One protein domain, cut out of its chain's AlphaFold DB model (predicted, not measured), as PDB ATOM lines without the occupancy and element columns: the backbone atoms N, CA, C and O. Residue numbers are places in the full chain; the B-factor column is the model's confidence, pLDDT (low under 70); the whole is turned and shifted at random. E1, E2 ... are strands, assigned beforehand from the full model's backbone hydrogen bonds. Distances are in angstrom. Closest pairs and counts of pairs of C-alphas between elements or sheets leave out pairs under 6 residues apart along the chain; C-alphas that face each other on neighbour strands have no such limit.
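Overview. This is residues 1081 to 1135 of the 1162 residues of the protein "Predicted protein" of Laccaria bicolor (strain S238N-H82 / ATCC MYA-4686) (UniProt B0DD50). With little regular structure, the model is a long, loose trail of loops: from a small hooked end, where residues 1083 to 1088 stick out, the long stretch 1090 to 1119 winds to the far end and returns to a hairpin of E2 and E3. The printed part has 55 residues, no named helix and strands E1, E2, E3 in that order; the class is all strand, with 11 residues in named elements. It is loose, with a radius of gyration of the C-alphas of 13.5 A, and spans 42 by 22 by 22 A.

Along the chain. E1, residues 1087 to 1089, begins at C-alpha (14.273, -31.356, 27.715) and measures 6.7 A. E2, residues 1120 to 1123, measures 9.6 A. E3, residues 1126 to 1129, measures 10.0 A and ends at C-alpha (12.698, -27.322, 45.202).

Arrangement. Residues 1081 to 1082 pair antiparallel with 1087 to 1088 of E1, which pairs with no named strand and is apart from E2 and E3. The hairpin E2 and E3 is antiparallel at 156 degrees, with N 1121 and O 1128 within hydrogen-bond range at 2.8 A.

Size, cuts and confidence. The C-alphas farthest apart, of Ala 1085 and Val 1110, are 42.6 A apart. The printed part has no cut; the link E1 to E2 is long, 30 residues. Residues 1133 to 1135 have pLDDT under 70.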
ATOM      1  N   LYS A1081      10.770 -31.653  31.493       89.06
ATOM      2  CA  LYS A1081       9.644 -31.478  30.576       89.06
ATOM      3  C   LYS A1081      10.194 -31.252  29.170       89.06
ATOM      4  O   LYS A1081      11.156 -30.511  29.003       89.06
ATOM      5  N   TRP A1082       9.582 -31.878  28.171       87.12
ATOM      6  CA  TRP A1082       9.798 -31.502  26.776       87.12
ATOM      7  C   TRP A1082       9.037 -30.203  26.490       87.12
ATOM      8  O   TRP A1082       7.825 -30.149  26.711       87.12
ATOM      9  N   ASP A1083       9.728 -29.154  26.047       87.88
ATOM     10  CA  ASP A1083       9.112 -27.855  25.724       87.88
ATOM     11  C   ASP A1083       8.614 -27.759  24.265       87.88
ATOM     12  O   ASP A1083       7.843 -26.864  23.929       87.88
ATOM     13  N   GLY A1084       9.034 -28.703  23.417       85.69
ATOM     14  CA  GLY A1084       8.843 -28.699  21.965       85.69
ATOM     15  C   GLY A1084      10.157 -28.844  21.187       85.69
ATOM     16  O   GLY A1084      10.138 -29.367  20.075       85.69
ATOM     17  N   ALA A1085      11.289 -28.448  21.777       89.44
ATOM     18  CA  ALA A1085      12.614 -28.429  21.154       89.44
ATOM     19  C   ALA A1085      13.731 -29.055  22.020       89.44
ATOM     20  O   ALA A1085      14.704 -29.578  21.468       89.44
ATOM     21  N   CYS A1086      13.624 -29.022  23.351       84.75
ATOM     22  CA  CYS A1086      14.562 -29.650  24.279       84.75
ATOM     23  C   CYS A1086      13.898 -30.134  25.588       84.75
ATOM     24  O   CYS A1086      12.724 -29.904  25.872       84.75
ATOM     25  N   PHE A1087      14.677 -30.870  26.392       86.06
ATOM     26  CA  PHE A1087      14.273 -31.356  27.715       86.06
ATOM     27  C   PHE A1087      14.744 -30.405  28.821       86.06
ATOM     28  O   PHE A1087      15.834 -30.581  29.380       86.06
ATOM     29  N   ASP A1088      13.900 -29.440  29.166       91.88
ATOM     30  CA  ASP A1088      14.154 -28.477  30.235       91.88
ATOM     31  C   ASP A1088      13.855 -29.064  31.620       91.88
ATOM     32  O   ASP A1088      12.945 -29.874  31.808       91.88
ATOM     33  N   LYS A1089      14.644 -28.671  32.626       89.94
ATOM     34  CA  LYS A1089      14.431 -29.101  34.017       89.94
ATOM     35  C   LYS A1089      13.255 -28.339  34.618       89.94
ATOM     36  O   LYS A1089      13.268 -27.113  34.625       89.94
ATOM     37  N   VAL A1090      12.309 -29.062  35.207       93.19
ATOM     38  CA  VAL A1090      11.174 -28.481  35.939       93.19
ATOM     39  C   VAL A1090      11.305 -28.866  37.409       93.19
ATOM     40  O   VAL A1090      11.714 -29.989  37.711       93.19
ATOM     41  N   SER A1091      11.021 -27.951  38.341       91.69
ATOM     42  CA  SER A1091      11.128 -28.291  39.759       91.69
ATOM     43  C   SER A1091       9.933 -29.130  40.218       91.69
ATOM     44  O   SER A1091       8.826 -29.016  39.691       91.69
ATOM     45  N   LEU A1092      10.136 -29.958  41.243       88.38
ATOM     46  CA  LEU A1092       9.059 -30.769  41.813       88.38
ATOM     47  C   LEU A1092       7.934 -29.880  42.384       88.38
ATOM     48  O   LEU A1092       6.763 -30.237  42.303       88.38
ATOM     49  N   LYS A1093       8.281 -28.683  42.875       90.56
ATOM     50  CA  LYS A1093       7.361 -27.604  43.270       90.56
ATOM     51  C   LYS A1093       6.469 -27.115  42.119       90.56
ATOM     52  O   LYS A1093       5.274 -26.942  42.348       90.56
ATOM     53  N   ASP A1094       7.003 -26.939  40.910       89.06
ATOM     54  CA  ASP A1094       6.217 -26.516  39.732       89.06
ATOM     55  C   ASP A1094       5.285 -27.635  39.236       89.06
ATOM     56  O   ASP A1094       4.199 -27.370  38.728       89.06
ATOM     57  N   LEU A1095       5.681 -28.894  39.451       89.25
ATOM     58  CA  LEU A1095       4.855 -30.090  39.238       89.25
ATOM     59  C   LEU A1095       3.874 -30.356  40.399       89.25
ATOM     60  O   LEU A1095       3.212 -31.391  40.433       89.25
ATOM     61  N   GLY A1096       3.771 -29.437  41.364       87.25
ATOM     62  CA  GLY A1096       2.813 -29.500  42.466       87.25
ATOM     63  C   GLY A1096       3.173 -30.457  43.608       87.25
ATOM     64  O   GLY A1096       2.352 -30.622  44.513       87.25
ATOM     65  N   LEU A1097       4.371 -31.059  43.623       84.44
ATOM     66  CA  LEU A1097       4.787 -31.986  44.679       84.44
ATOM     67  C   LEU A1097       4.873 -31.268  46.033       84.44
ATOM     68  O   LEU A1097       5.654 -30.327  46.223       84.44
ATOM     69  N   ARG A1098       4.084 -31.763  46.993       85.56
ATOM     70  CA  ARG A1098       4.031 -31.274  48.375       85.56
ATOM     71  C   ARG A1098       4.630 -32.309  49.317       85.56
ATOM     72  O   ARG A1098       4.091 -33.403  49.446       85.56
ATOM     73  N   VAL A1099       5.711 -31.950  50.003       83.69
ATOM     74  CA  VAL A1099       6.338 -32.801  51.028       83.69
ATOM     75  C   VAL A1099       5.781 -32.402  52.391       83.69
ATOM     76  O   VAL A1099       5.906 -31.244  52.771       83.69
ATOM     77  N   GLN A1100       5.174 -33.333  53.132       85.69
ATOM     78  CA  GLN A1100       4.776 -33.123  54.532       85.69
ATOM     79  C   GLN A1100       5.806 -33.781  55.458       85.69
ATOM     80  O   GLN A1100       6.242 -34.901  55.199       85.69
ATOM     81  N   LEU A1101       6.202 -33.091  56.531       80.50
ATOM     82  CA  LEU A1101       7.134 -33.613  57.539       80.50
ATOM     83  C   LEU A1101       6.405 -33.942  58.854       80.50
ATOM     84  O   LEU A1101       5.295 -33.475  59.111       80.50
ATOM     85  N   GLY A1102       7.032 -34.779  59.686       81.31
ATOM     86  CA  GLY A1102       6.504 -35.180  60.999       81.31
ATOM     87  C   GLY A1102       5.354 -36.195  60.975       81.31
ATOM     88  O   GLY A1102       4.799 -36.484  62.027       81.31
ATOM     89  N   HIS A1103       5.001 -36.736  59.806       79.00
ATOM     90  CA  HIS A1103       3.908 -37.692  59.614       79.00
ATOM     91  C   HIS A1103       4.415 -38.929  58.845       79.00
ATOM     92  O   HIS A1103       5.293 -38.777  57.989       79.00
ATOM     93  N   PRO A1104       3.906 -40.148  59.113       74.31
ATOM     94  CA  PRO A1104       4.240 -41.327  58.318       74.31
ATOM     95  C   PRO A1104       3.705 -41.197  56.883       74.31
ATOM     96  O   PRO A1104       2.680 -40.554  56.639       74.31
ATOM     97  N   ALA A1105       4.393 -41.827  55.926       72.38
ATOM     98  CA  ALA A1105       4.025 -41.789  54.511       72.38
ATOM     99  C   ALA A1105       2.560 -42.212  54.280       72.38
ATOM    100  O   ALA A1105       2.032 -43.063  54.992       72.38
ATOM    101  N   SER A1106       1.915 -41.612  53.273       72.56
ATOM    102  CA  SER A1106       0.474 -41.692  52.948       72.56
ATOM    103  C   SER A1106      -0.512 -41.037  53.935       72.56
ATOM    104  O   SER A1106      -1.624 -40.707  53.520       72.56
ATOM    105  N   SER A1107      -0.136 -40.756  55.189       80.19
ATOM    106  CA  SER A1107      -1.022 -40.018  56.104       80.19
ATOM    107  C   SER A1107      -1.082 -38.521  55.761       80.19
ATOM    108  O   SER A1107      -0.069 -37.904  55.426       80.19
ATOM    109  N   ARG A1108      -2.281 -37.925  55.822       77.25
ATOM    110  CA  ARG A1108      -2.495 -36.485  55.595       77.25
ATOM    111  C   ARG A1108      -2.457 -35.742  56.930       77.25
ATOM    112  O   ARG A1108      -3.219 -36.080  57.831       77.25
ATOM    113  N   CYS A1109      -1.639 -34.698  57.040       82.88
ATOM    114  CA  CYS A1109      -1.699 -33.784  58.179       82.88
ATOM    115  C   CYS A1109      -3.072 -33.088  58.247       82.88
ATOM    116  O   CYS A1109      -3.520 -32.505  57.258       82.88
ATOM    117  N   VAL A1110      -3.717 -33.126  59.419       84.56
ATOM    118  CA  VAL A1110      -5.055 -32.544  59.662       84.56
ATOM    119  C   VAL A1110      -5.027 -31.007  59.671       84.56
ATOM    120  O   VAL A1110      -6.015 -30.368  59.327       84.56
ATOM    121  N   THR A1111      -3.889 -30.394  60.019       84.31
ATOM    122  CA  THR A1111      -3.714 -28.930  60.095       84.31
ATOM    123  C   THR A1111      -2.470 -28.460  59.316       84.31
ATOM    124  O   THR A1111      -1.461 -28.067  59.913       84.31
ATOM    125  N   PRO A1112      -2.505 -28.500  57.967       82.06
ATOM    126  CA  PRO A1112      -1.362 -28.174  57.114       82.06
ATOM    127  C   PRO A1112      -1.084 -26.660  57.062       82.06
ATOM    128  O   PRO A1112      -1.554 -25.940  56.184       82.06
ATOM    129  N   GLN A1113      -0.269 -26.181  57.999       81.62
ATOM    130  CA  GLN A1113       0.325 -24.837  58.002       81.62
ATOM    131  C   GLN A1113       1.309 -24.656  56.820       81.62
ATOM    132  O   GLN A1113       2.041 -25.596  56.520       81.62
ATOM    133  N   PRO A1114       1.389 -23.500  56.130       79.38
ATOM    134  CA  PRO A1114       2.362 -23.287  55.051       79.38
ATOM    135  C   PRO A1114       3.822 -23.222  55.538       79.38
ATOM    136  O   PRO A1114       4.138 -22.546  56.513       79.38
ATOM    137  N   GLY A1115       4.728 -23.897  54.829       80.56
ATOM    138  CA  GLY A1115       6.174 -23.851  55.059       80.56
ATOM    139  C   GLY A1115       6.882 -22.720  54.305       80.56
ATOM    140  O   GLY A1115       6.267 -21.930  53.588       80.56
ATOM    141  N   HIS A1116       8.209 -22.640  54.457       85.56
ATOM    142  CA  HIS A1116       9.007 -21.611  53.783       85.56
ATOM    143  C   HIS A1116       8.957 -21.770  52.252       85.56
ATOM    144  O   HIS A1116       9.088 -22.879  51.733       85.56
ATOM    145  N   LYS A1117       8.803 -20.656  51.521       83.38
ATOM    146  CA  LYS A1117       8.601 -20.651  50.056       83.38
ATOM    147  C   LYS A1117       9.775 -21.248  49.274       83.38
ATOM    148  O   LYS A1117       9.575 -21.772  48.176       83.38
ATOM    149  N   ASP A1118      10.962 -21.195  49.867       85.81
ATOM    150  CA  ASP A1118      12.239 -21.612  49.278       85.81
ATOM    151  C   ASP A1118      12.750 -22.937  49.874       85.81
ATOM    152  O   ASP A1118      13.951 -23.186  49.935       85.81
ATOM    153  N   PHE A1119      11.837 -23.784  50.365       86.50
ATOM    154  CA  PHE A1119      12.176 -25.106  50.887       86.50
ATOM    155  C   PHE A1119      12.811 -25.994  49.803       86.50
ATOM    156  O   PHE A1119      12.283 -26.148  48.697       86.50
ATOM    157  N   MET A1120      13.955 -26.589  50.142       90.12
ATOM    158  CA  MET A1120      14.787 -27.355  49.222       90.12
ATOM    159  C   MET A1120      15.226 -28.669  49.869       90.12
ATOM    160  O   MET A1120      15.775 -28.677  50.968       90.12
ATOM    161  N   VAL A1121      15.002 -29.778  49.168       89.94
ATOM    162  CA  VAL A1121      15.434 -31.119  49.563       89.94
ATOM    163  C   VAL A1121      16.772 -31.421  48.894       89.94
ATOM    164  O   VAL A1121      16.885 -31.386  47.667       89.94
ATOM    165  N   LEU A1122      17.788 -31.743  49.696       91.50
ATOM    166  CA  LEU A1122      19.043 -32.315  49.215       91.50
ATOM    167  C   LEU A1122      18.904 -33.839  49.161       91.50
ATOM    168  O   LEU A1122      18.733 -34.486  50.191       91.50
ATOM    169  N   HIS A1123      18.999 -34.406  47.962       88.06
ATOM    170  CA  HIS A1123      18.964 -35.845  47.720       88.06
ATOM    171  C   HIS A1123      20.229 -36.286  46.962       88.06
ATOM    172  O   HIS A1123      20.927 -35.469  46.361       88.06
ATOM    173  N   THR A1124      20.545 -37.583  46.963       82.94
ATOM    174  CA  THR A1124      21.789 -38.121  46.366       82.94
ATOM    175  C   THR A1124      21.914 -37.878  44.860       82.94
ATOM    176  O   THR A1124      23.023 -37.882  44.329       82.94
ATOM    177  N   ASN A1125      20.796 -37.633  44.174       82.69
ATOM    178  CA  ASN A1125      20.745 -37.308  42.751       82.69
ATOM    179  C   ASN A1125      20.655 -35.796  42.448       82.69
ATOM    180  O   ASN A1125      20.812 -35.424  41.288       82.69
ATOM    181  N   GLY A1126      20.433 -34.917  43.438       87.06
ATOM    182  CA  GLY A1126      20.332 -33.475  43.198       87.06
ATOM    183  C   GLY A1126      19.692 -32.643  44.316       87.06
ATOM    184  O   GLY A1126      19.271 -33.147  45.355       87.06
ATOM    185  N   LEU A1127      19.623 -31.334  44.062       90.44
ATOM    186  CA  LEU A1127      18.847 -30.368  44.842       90.44
ATOM    187  C   LEU A1127      17.462 -30.211  44.208       90.44
ATOM    188  O   LEU A1127      17.368 -29.915  43.017       90.44
ATOM    189  N   HIS A1128      16.410 -30.350  45.011       89.94
ATOM    190  CA  HIS A1128      15.019 -30.282  44.562       89.94
ATOM    191  C   HIS A1128      14.271 -29.183  45.308       89.94
ATOM    192  O   HIS A1128      14.217 -29.203  46.535       89.94
ATOM    193  N   GLN A1129      13.674 -28.230  44.593       88.81
ATOM    194  CA  GLN A1129      12.698 -27.322  45.202       88.81
ATOM    195  C   GLN A1129      11.344 -28.030  45.275       88.81
ATOM    196  O   GLN A1129      10.858 -28.531  44.258       88.81
ATOM    197  N   CYS A1130      10.739 -28.047  46.463       87.00
ATOM    198  CA  CYS A1130       9.457 -28.704  46.736       87.00
ATOM    199  C   CYS A1130       8.504 -27.721  47.426       87.00
ATOM    200  O   CYS A1130       8.946 -26.836  48.162       87.00
ATOM    201  N   ALA A1131       7.193 -27.874  47.236       80.44
ATOM    202  CA  ALA A1131       6.229 -27.135  48.044       80.44
ATOM    203  C   ALA A1131       6.153 -27.760  49.451       80.44
ATOM    204  O   ALA A1131       6.069 -28.981  49.588       80.44
ATOM    205  N   TYR A1132       6.175 -26.937  50.501       72.94
ATOM    206  CA  TYR A1132       6.216 -27.407  51.890       72.94
ATOM    207  C   TYR A1132       5.021 -26.878  52.695       72.94
ATOM    208  O   TYR A1132       4.782 -25.669  52.692       72.94
ATOM    209  N   PRO A1133       4.282 -27.753  53.399       58.69
ATOM    210  CA  PRO A1133       3.470 -27.406  54.562       58.69
ATOM    211  C   PRO A1133       4.171 -27.859  55.858       58.69
ATOM    212  O   PRO A1133       4.482 -29.041  56.020       58.69
ATOM    213  N   ALA A1134       4.411 -26.927  56.782       54.53
ATOM    214  CA  ALA A1134       5.233 -27.087  57.976       54.53
ATOM    215  C   ALA A1134       4.455 -26.808  59.269       54.53
ATOM    216  O   ALA A1134       3.973 -25.694  59.454       54.53
ATOM    217  N   GLN A1135       4.459 -27.734  60.232       46.78
ATOM    218  CA  GLN A1135       4.315 -27.343  61.639       46.78
ATOM    219  C   GLN A1135       5.693 -27.187  62.290       46.78
ATOM    220  O   GLN A1135       6.528 -28.087  62.230       46.78
TER     221      GLN A1135